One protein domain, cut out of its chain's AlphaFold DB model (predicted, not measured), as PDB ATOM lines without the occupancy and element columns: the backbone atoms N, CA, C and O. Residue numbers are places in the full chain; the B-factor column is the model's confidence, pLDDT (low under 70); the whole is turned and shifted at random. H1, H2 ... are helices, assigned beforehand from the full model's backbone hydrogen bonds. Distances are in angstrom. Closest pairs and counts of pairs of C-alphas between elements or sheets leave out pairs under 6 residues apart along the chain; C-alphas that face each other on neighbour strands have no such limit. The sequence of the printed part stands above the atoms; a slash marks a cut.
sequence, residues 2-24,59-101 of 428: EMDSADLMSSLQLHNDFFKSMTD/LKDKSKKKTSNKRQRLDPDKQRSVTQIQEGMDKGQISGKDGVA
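AT A GLANCE: This is residues 2 to 24 and 59 to 101 of the 428 residues of an uncharacterized protein of Strongylocentrotus purpuratus (UniProt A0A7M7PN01). Two long helices, H1 and H2, reach out as arms toward opposite ends of a thin, drawn-out shape, with the short helices H3 and H4 and their links making a small body between them. Residues 2 to 18 stick out at one end and residues 59 to 68 at the other, and these arms make the length. The printed part has 66 residues with four named helices, H1, H2, H3 and H4 in chain order, and no named strand; its class is all helix. It is extended, with a radius of gyration of the C-alphas of 18.5 A and spans of 69 by 22 by 14 A.

HOW THE PARTS SIT: Start with H1, residues 5 to 24, and look at its residues 20 to 24, which alone touch H3, residues 82 to 90. Their closest C-alphas, of Asp 24 and Val 82, are 5.2 A apart. The two helices run opposite ways at a steep tilt of 69.7 degrees, only just short of about perpendicular. H2, residues 59 to 74, touches no helix. H3 and H4, residues 96 to 99, only just touch, with 3 pairs of C-alphas within 8 A; the closest, of Ile 85 and Gly 99, are 5.7 A apart. H1 and H4 are apart. In H1, H2 and H3 every O i to N i+4 pair is within hydrogen-bond range; H4 is too short for such a pair, and its 1 O i to N i+3 pair is not within range.

IN THESE COORDINATES: Find C-alpha 5 at (56.113, 17.519, 24.913); from there H1 runs 28.5 A to C-alpha 24. H2 begins at C-alpha 59, at (7.468, -19.725, 35.227), and runs 23.0 A. H3 measures 12.6 A, and H4 ends at C-alpha 99, at (25.889, -1.946, 27.724).

THE WHOLE: The farthest C-alphas, of Glu 2 and Leu 59, are 69.1 A apart. Residues 25 to 58 are not printed, and C-alphas 24 and 59 are 37.1 A apart across this cut. The link from H2 to H3 is short, and that from H3 to H4 is tight. Mean pLDDT of the printed part is 77.2; residues 2 to 3, 59 and 93 to 101 are under 70.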
ATOM      1  N   GLU A   2      58.665  26.863  23.762       65.38
ATOM      2  CA  GLU A   2      58.335  25.496  23.365       65.38
ATOM      3  C   GLU A   2      57.705  24.858  24.606       65.38
ATOM      4  O   GLU A   2      58.336  24.826  25.658       65.38
ATOM      5  N   MET A   3      56.420  24.503  24.546       64.81
ATOM      6  CA  MET A   3      55.834  23.699  25.616       64.81
ATOM      7  C   MET A   3      56.484  22.325  25.538       64.81
ATOM      8  O   MET A   3      56.461  21.704  24.472       64.81
ATOM      9  N   ASP A   4      57.060  21.870  26.648       83.06
ATOM     10  CA  ASP A   4      57.640  20.537  26.735       83.06
ATOM     11  C   ASP A   4      56.600  19.503  26.284       83.06
ATOM     12  O   ASP A   4      55.420  19.567  26.640       83.06
ATOM     13  N   SER A   5      57.021  18.533  25.469       84.75
ATOM     14  CA  SER A   5      56.113  17.519  24.913       84.75
ATOM     15  C   SER A   5      55.366  16.743  26.006       84.75
ATOM     16  O   SER A   5      54.225  16.322  25.806       84.75
ATOM     17  N   ALA A   6      55.980  16.610  27.185       87.12
ATOM     18  CA  ALA A   6      55.371  16.044  28.382       87.12
ATOM     19  C   ALA A   6      54.220  16.907  28.934       87.12
ATOM     20  O   ALA A   6      53.173  16.361  29.285       87.12
ATOM     21  N   ASP A   7      54.373  18.232  28.948       89.25
ATOM     22  CA  ASP A   7      53.340  19.177  29.395       89.25
ATOM     23  C   ASP A   7      52.170  19.252  28.411       89.25
ATOM     24  O   ASP A   7      51.008  19.366  28.808       89.25
ATOM     25  N   LEU A   8      52.448  19.115  27.113       90.19
ATOM     26  CA  LEU A   8      51.392  18.992  26.112       90.19
ATOM     27  C   LEU A   8      50.595  17.691  26.303       90.19
ATOM     28  O   LEU A   8      49.365  17.711  26.275       90.19
ATOM     29  N   MET A   9      51.272  16.562  26.532       91.50
ATOM     30  CA  MET A   9      50.598  15.284  26.782       91.50
ATOM     31  C   MET A   9      49.779  15.301  28.076       91.50
ATOM     32  O   MET A   9      48.659  14.790  28.078       91.50
ATOM     33  N   SER A  10      50.287  15.910  29.151       92.69
ATOM     34  CA  SER A  10      49.555  16.021  30.418       92.69
ATOM     35  C   SER A  10      48.316  16.912  30.275       92.69
ATOM     36  O   SER A  10      47.229  16.529  30.708       92.69
ATOM     37  N   SER A  11      48.428  18.044  29.570       91.69
ATOM     38  CA  SER A  11      47.290  18.907  29.239       91.69
ATOM     39  C   SER A  11      46.232  18.163  28.416       91.69
ATOM     40  O   SER A  11      45.045  18.199  28.747       91.69
ATOM     41  N   LEU A  12      46.645  17.419  27.384       93.31
ATOM     42  CA  LEU A  12      45.728  16.629  26.559       93.31
ATOM     43  C   LEU A  12      45.030  15.517  27.355       93.31
ATOM     44  O   LEU A  12      43.842  15.273  27.138       93.31
ATOM     45  N   GLN A  13      45.728  14.870  28.293       92.88
ATOM     46  CA  GLN A  13      45.133  13.881  29.197       92.88
ATOM     47  C   GLN A  13      44.075  14.515  30.106       92.88
ATOM     48  O   GLN A  13      42.961  14.003  30.178       92.88
ATOM     49  N   LEU A  14      44.368  15.678  30.699       94.50
ATOM     50  CA  LEU A  14      43.411  16.417  31.531       94.50
ATOM     51  C   LEU A  14      42.146  16.803  30.754       94.50
ATOM     52  O   LEU A  14      41.031  16.644  31.256       94.50
ATOM     53  N   HIS A  15      42.295  17.278  29.515       93.94
ATOM     54  CA  HIS A  15      41.151  17.588  28.659       93.94
ATOM     55  C   HIS A  15      40.349  16.333  28.300       93.94
ATOM     56  O   HIS A  15      39.118  16.364  28.340       93.94
ATOM     57  N   ASN A  16      41.019  15.222  27.993       92.56
ATOM     58  CA  ASN A  16      40.363  13.948  27.702       92.56
ATOM     59  C   ASN A  16      39.544  13.454  28.907       92.56
ATOM     60  O   ASN A  16      38.367  13.126  28.762       92.56
ATOM     61  N   ASP A  17      40.117  13.502  30.108       93.38
ATOM     62  CA  ASP A  17      39.435  13.111  31.343       93.38
ATOM     63  C   ASP A  17      38.237  14.021  31.653       93.38
ATOM     64  O   ASP A  17      37.166  13.541  32.043       93.38
ATOM     65  N   PHE A  18      38.365  15.327  31.393       94.19
ATOM     66  CA  PHE A  18      37.251  16.267  31.497       94.19
ATOM     67  C   PHE A  18      36.098  15.888  30.555       94.19
ATOM     68  O   PHE A  18      34.956  15.767  31.007       94.19
ATOM     69  N   PHE A  19      36.374  15.626  29.273       91.94
ATOM     70  CA  PHE A  19      35.338  15.215  28.320       91.94
ATOM     71  C   PHE A  19      34.717  13.862  28.682       91.94
ATOM     72  O   PHE A  19      33.494  13.734  28.628       91.94
ATOM     73  N   LYS A  20      35.514  12.885  29.134       89.81
ATOM     74  CA  LYS A  20      35.015  11.595  29.637       89.81
ATOM     75  C   LYS A  20      34.018  11.790  30.781       89.81
ATOM     76  O   LYS A  20      32.890  11.305  30.696       89.81
ATOM     77  N   SER A  21      34.379  12.595  31.785       90.25
ATOM     78  CA  SER A  21      33.503  12.900  32.925       90.25
ATOM     79  C   SER A  21      32.189  13.576  32.506       90.25
ATOM     80  O   SER A  21      31.124  13.264  33.043       90.25
ATOM     81  N   MET A  22      32.241  14.449  31.495       88.62
ATOM     82  CA  MET A  22      31.066  15.119  30.943       88.62
ATOM     83  C   MET A  22      30.155  14.139  30.197       88.62
ATOM     84  O   MET A  22      28.938  14.167  30.383       88.62
ATOM     85  N   THR A  23      30.729  13.254  29.378       87.88
ATOM     86  CA  THR A  23      29.960  12.239  28.643       87.88
ATOM     87  C   THR A  23      29.309  11.218  29.573       87.88
ATOM     88  O   THR A  23      28.186  10.790  29.321       87.88
ATOM     89  N   ASP A  24      29.963  10.891  30.689       87.88
ATOM     90  CA  ASP A  24      29.464   9.927  31.669       87.88
ATOM     91  C   ASP A  24      28.314  10.469  32.531       87.88
ATOM     92  O   ASP A  24      27.522   9.689  33.068       87.88
ATOM     93  N   LEU A  59       7.952 -20.888  34.470       65.25
ATOM     94  CA  LEU A  59       7.468 -19.725  35.227       65.25
ATOM     95  C   LEU A  59       8.346 -19.440  36.456       65.25
ATOM     96  O   LEU A  59       8.644 -18.277  36.748       65.25
ATOM     97  N   LYS A  60       8.803 -20.490  37.150       74.19
ATOM     98  CA  LYS A  60       9.688 -20.369  38.316       74.19
ATOM     99  C   LYS A  60      11.080 -19.875  37.917       74.19
ATOM    100  O   LYS A  60      11.618 -18.990  38.584       74.19
ATOM    101  N   ASP A  61      11.615 -20.349  36.798       70.50
ATOM    102  CA  ASP A  61      12.923 -19.917  36.295       70.50
ATOM    103  C   ASP A  61      12.880 -18.492  35.725       70.50
ATOM    104  O   ASP A  61      13.763 -17.679  36.012       70.50
ATOM    105  N   LYS A  62      11.786 -18.117  35.045       73.19
ATOM    106  CA  LYS A  62      11.518 -16.722  34.646       73.19
ATOM    107  C   LYS A  62      11.443 -15.791  35.863       73.19
ATOM    108  O   LYS A  62      11.958 -14.676  35.806       73.19
ATOM    109  N   SER A  63      10.835 -16.234  36.966       72.00
ATOM    110  CA  SER A  63      10.763 -15.458  38.212       72.00
ATOM    111  C   SER A  63      12.142 -15.272  38.862       72.00
ATOM    112  O   SER A  63      12.536 -14.144  39.161       72.00
ATOM    113  N   LYS A  64      12.939 -16.342  38.979       77.06
ATOM    114  CA  LYS A  64      14.318 -16.268  39.501       77.06
ATOM    115  C   LYS A  64      15.207 -15.349  38.659       77.06
ATOM    116  O   LYS A  64      15.926 -14.520  39.218       77.06
ATOM    117  N   LYS A  65      15.108 -15.433  37.326       73.56
ATOM    118  CA  LYS A  65      15.850 -14.565  36.397       73.56
ATOM    119  C   LYS A  65      15.453 -13.094  36.548       73.56
ATOM    120  O   LYS A  65      16.321 -12.229  36.553       73.56
ATOM    121  N   LYS A  66      14.163 -12.796  36.753       72.31
ATOM    122  CA  LYS A  66      13.696 -11.428  37.049       72.31
ATOM    123  C   LYS A  66      14.289 -10.885  38.348       72.31
ATOM    124  O   LYS A  66      14.767  -9.755  38.359       72.31
ATOM    125  N   THR A  67      14.287 -11.675  39.419       72.06
ATOM    126  CA  THR A  67      14.850 -11.257  40.712       72.06
ATOM    127  C   THR A  67      16.361 -11.048  40.625       72.06
ATOM    128  O   THR A  67      16.859 -10.042  41.121       72.06
ATOM    129  N   SER A  68      17.087 -11.938  39.940       70.38
ATOM    130  CA  SER A  68      18.526 -11.787  39.686       70.38
ATOM    131  C   SER A  68      18.830 -10.520  38.879       70.38
ATOM    132  O   SER A  68      19.637  -9.706  39.315       70.38
ATOM    133  N   ASN A  69      18.099 -10.272  37.788       70.38
ATOM    134  CA  ASN A  69      18.252  -9.049  36.995       70.38
ATOM    135  C   ASN A  69      17.923  -7.779  37.796       70.38
ATOM    136  O   ASN A  69      18.534  -6.739  37.578       70.38
ATOM    137  N   LYS A  70      16.957  -7.837  38.725       71.62
ATOM    138  CA  LYS A  70      16.622  -6.700  39.595       71.62
ATOM    139  C   LYS A  70      17.728  -6.410  40.612       71.62
ATOM    140  O   LYS A  70      17.985  -5.240  40.864       71.62
ATOM    141  N   ARG A  71      18.376  -7.448  41.153       73.38
ATOM    142  CA  ARG A  71      19.563  -7.314  42.018       73.38
ATOM    143  C   ARG A  71      20.731  -6.716  41.234       73.38
ATOM    144  O   ARG A  71      21.202  -5.656  41.596       73.38
ATOM    145  N   GLN A  72      21.016  -7.269  40.057       70.44
ATOM    146  CA  GLN A  72      22.043  -6.768  39.137       70.44
ATOM    147  C   GLN A  72      21.819  -5.328  38.649       70.44
ATOM    148  O   GLN A  72      22.770  -4.665  38.257       70.44
ATOM    149  N   ARG A  73      20.573  -4.832  38.653       71.56
ATOM    150  CA  ARG A  73      20.259  -3.423  38.358       71.56
ATOM    151  C   ARG A  73      20.644  -2.483  39.508       71.56
ATOM    152  O   ARG A  73      20.866  -1.303  39.273       71.56
ATOM    153  N   LEU A  74      20.632  -2.992  40.736       70.75
ATOM    154  CA  LEU A  74      20.881  -2.233  41.962       70.75
ATOM    155  C   LEU A  74      22.336  -2.345  42.442       70.75
ATOM    156  O   LEU A  74      22.693  -1.658  43.391       70.75
ATOM    157  N   ASP A  75      23.158  -3.166  41.785       75.75
ATOM    158  CA  ASP A  75      24.581  -3.309  42.090       75.75
ATOM    159  C   ASP A  75      25.377  -2.184  41.385       75.75
ATOM    160  O   ASP A  75      25.324  -2.098  40.151       75.75
ATOM    161  N   PRO A  76      26.093  -1.310  42.121       73.25
ATOM    162  CA  PRO A  76      26.827  -0.177  41.546       73.25
ATOM    163  C   PRO A  76      27.965  -0.626  40.622       73.25
ATOM    164  O   PRO A  76      28.132  -0.055  39.550       73.25
ATOM    165  N   ASP A  77      28.647  -1.728  40.951       72.69
ATOM    166  CA  ASP A  77      29.755  -2.295  40.161       72.69
ATOM    167  C   ASP A  77      29.332  -2.760  38.761       72.69
ATOM    168  O   ASP A  77      30.160  -2.987  37.877       72.69
ATOM    169  N   LYS A  78      28.024  -2.948  38.549       71.19
ATOM    170  CA  LYS A  78      27.474  -3.407  37.275       71.19
ATOM    171  C   LYS A  78      26.925  -2.270  36.413       71.19
ATOM    172  O   LYS A  78      26.574  -2.507  35.254       71.19
ATOM    173  N   GLN A  79      26.847  -1.050  36.943       71.56
ATOM    174  CA  GLN A  79      26.458   0.137  36.187       71.56
ATOM    175  C   GLN A  79      27.682   0.669  35.443       71.56
ATOM    176  O   GLN A  79      28.598   1.210  36.048       71.56
ATOM    177  N   ARG A  80      27.706   0.482  34.122       78.75
ATOM    178  CA  ARG A  80      28.804   0.947  33.271       78.75
ATOM    179  C   ARG A  80      28.546   2.373  32.799       78.75
ATOM    180  O   ARG A  80      27.407   2.698  32.447       78.75
ATOM    181  N   SER A  81      29.595   3.188  32.783       83.12
ATOM    182  CA  SER A  81      29.572   4.538  32.218       83.12
ATOM    183  C   SER A  81      29.584   4.498  30.681       83.12
ATOM    184  O   SER A  81      29.775   3.435  30.081       83.12
ATOM    185  N   VAL A  82      29.337   5.632  30.024       84.31
ATOM    186  CA  VAL A  82      29.290   5.713  28.552       84.31
ATOM    187  C   VAL A  82      30.657   5.368  27.969       84.31
ATOM    188  O   VAL A  82      30.757   4.547  27.057       84.31
ATOM    189  N   THR A  83      31.705   5.928  28.567       85.62
ATOM    190  CA  THR A  83      33.107   5.704  28.201       85.62
ATOM    191  C   THR A  83      33.523   4.249  28.401       85.62
ATOM    192  O   THR A  83      34.117   3.644  27.511       85.62
ATOM    193  N   GLN A  84      33.121   3.629  29.513       84.50
ATOM    194  CA  GLN A  84      33.413   2.225  29.800       84.50
ATOM    195  C   GLN A  84      32.708   1.264  28.830       84.50
ATOM    196  O   GLN A  84      33.230   0.188  28.529       84.50
ATOM    197  N   ILE A  85      31.516   1.626  28.341       82.12
ATOM    198  CA  ILE A  85      30.826   0.857  27.298       82.12
ATOM    199  C   ILE A  85      31.591   0.971  25.979       82.12
ATOM    200  O   ILE A  85      31.836  -0.060  25.359       82.12
ATOM    201  N   GLN A  86      32.016   2.178  25.598       81.81
ATOM    202  CA  GLN A  86      32.789   2.414  24.377       81.81
ATOM    203  C   GLN A  86      34.117   1.637  24.387       81.81
ATOM    204  O   GLN A  86      34.371   0.846  23.486       81.81
ATOM    205  N   GLU A  87      34.906   1.738  25.462       84.56
ATOM    206  CA  GLU A  87      36.167   0.996  25.588       84.56
ATOM    207  C   GLU A  87      35.964  -0.525  25.602       84.56
ATOM    208  O   GLU A  87      36.787  -1.282  25.089       84.56
ATOM    209  N   GLY A  88      34.878  -1.001  26.217       79.94
ATOM    210  CA  GLY A  88      34.543  -2.422  26.221       79.94
ATOM    211  C   GLY A  88      34.081  -2.937  24.856       79.94
ATOM    212  O   GLY A  88      34.266  -4.122  24.572       79.94
ATOM    213  N   MET A  89      33.514  -2.070  24.011       77.19
ATOM    214  CA  MET A  89      33.206  -2.368  22.608       77.19
ATOM    215  C   MET A  89      34.488  -2.418  21.772       77.19
ATOM    216  O   MET A  89      34.686  -3.392  21.050       77.19
ATOM    217  N   ASP A  90      35.393  -1.453  21.951       77.88
ATOM    218  CA  ASP A  90      36.688  -1.404  21.253       77.88
ATOM    219  C   ASP A  90      37.580  -2.606  21.613       77.88
ATOM    220  O   ASP A  90      38.276  -3.163  20.767       77.88
ATOM    221  N   LYS A  91      37.507  -3.068  22.870       79.25
ATOM    222  CA  LYS A  91      38.187  -4.280  23.363       79.25
ATOM    223  C   LYS A  91      37.438  -5.583  23.033       79.25
ATOM    224  O   LYS A  91      37.883  -6.653  23.444       79.25
ATOM    225  N   GLY A  92      36.285  -5.521  22.360       71.44
ATOM    226  CA  GLY A  92      35.477  -6.688  21.975       71.44
ATOM    227  C   GLY A  92      34.844  -7.471  23.139       71.44
ATOM    228  O   GLY A  92      34.361  -8.584  22.945       71.44
ATOM    229  N   GLN A  93      34.834  -6.916  24.354       65.19
ATOM    230  CA  GLN A  93      34.319  -7.564  25.568       65.19
ATOM    231  C   GLN A  93      32.816  -7.333  25.790       65.19
ATOM    232  O   GLN A  93      32.184  -8.050  26.571       65.19
ATOM    233  N   ILE A  94      32.237  -6.317  25.147       59.38
ATOM    234  CA  ILE A  94      30.844  -5.903  25.334       59.38
ATOM    235  C   ILE A  94      30.173  -5.789  23.967       59.38
ATOM    236  O   ILE A  94      30.606  -5.018  23.115       59.38
ATOM    237  N   SER A  95      29.078  -6.526  23.759       59.56
ATOM    238  CA  SER A  95      28.206  -6.282  22.609       59.56
ATOM    239  C   SER A  95      27.379  -5.018  22.873       59.56
ATOM    240  O   SER A  95      26.922  -4.809  24.001       59.56
ATOM    241  N   GLY A  96      27.119  -4.181  21.859       54.28
ATOM    242  CA  GLY A  96      26.313  -2.952  22.018       54.28
ATOM    243  C   GLY A  96      24.928  -3.176  22.661       54.28
ATOM    244  O   GLY A  96      24.324  -2.253  23.206       54.28
ATOM    245  N   LYS A  97      24.453  -4.431  22.689       53.38
ATOM    246  CA  LYS A  97      23.209  -4.890  23.327       53.38
ATOM    247  C   LYS A  97      23.292  -4.970  24.861       53.38
ATOM    248  O   LYS A  97      22.280  -4.761  25.531       53.38
ATOM    249  N   ASP A  98      24.468  -5.244  25.429       51.97
ATOM    250  CA  ASP A  98      24.643  -5.508  26.866       51.97
ATOM    251  C   ASP A  98      24.959  -4.246  27.687       51.97
ATOM    252  O   ASP A  98      24.662  -4.197  28.883       51.97
ATOM    253  N   GLY A  99      25.521  -3.205  27.059       51.09
ATOM    254  CA  GLY A  99      25.889  -1.946  27.724       51.09
ATOM    255  C   GLY A  99      24.694  -1.069  28.130       51.09
ATOM    256  O   GLY A  99      24.716  -0.420  29.171       51.09
ATOM    257  N   VAL A 100      23.601  -1.093  27.359       52.97
ATOM    258  CA  VAL A 100      22.434  -0.190  27.530       52.97
ATOM    259  C   VAL A 100      21.356  -0.759  28.473       52.97
ATOM    260  O   VAL A 100      20.410  -0.068  28.889       52.97
ATOM    261  N   ALA A 101      21.472  -2.037  28.842       50.03
ATOM    262  CA  ALA A 101      20.465  -2.756  29.621       50.03
ATOM    263  C   ALA A 101      20.337  -2.260  31.077       50.03
ATOM    264  O   ALA A 101      19.270  -2.412  31.685       50.03
TER     265      ALA A 101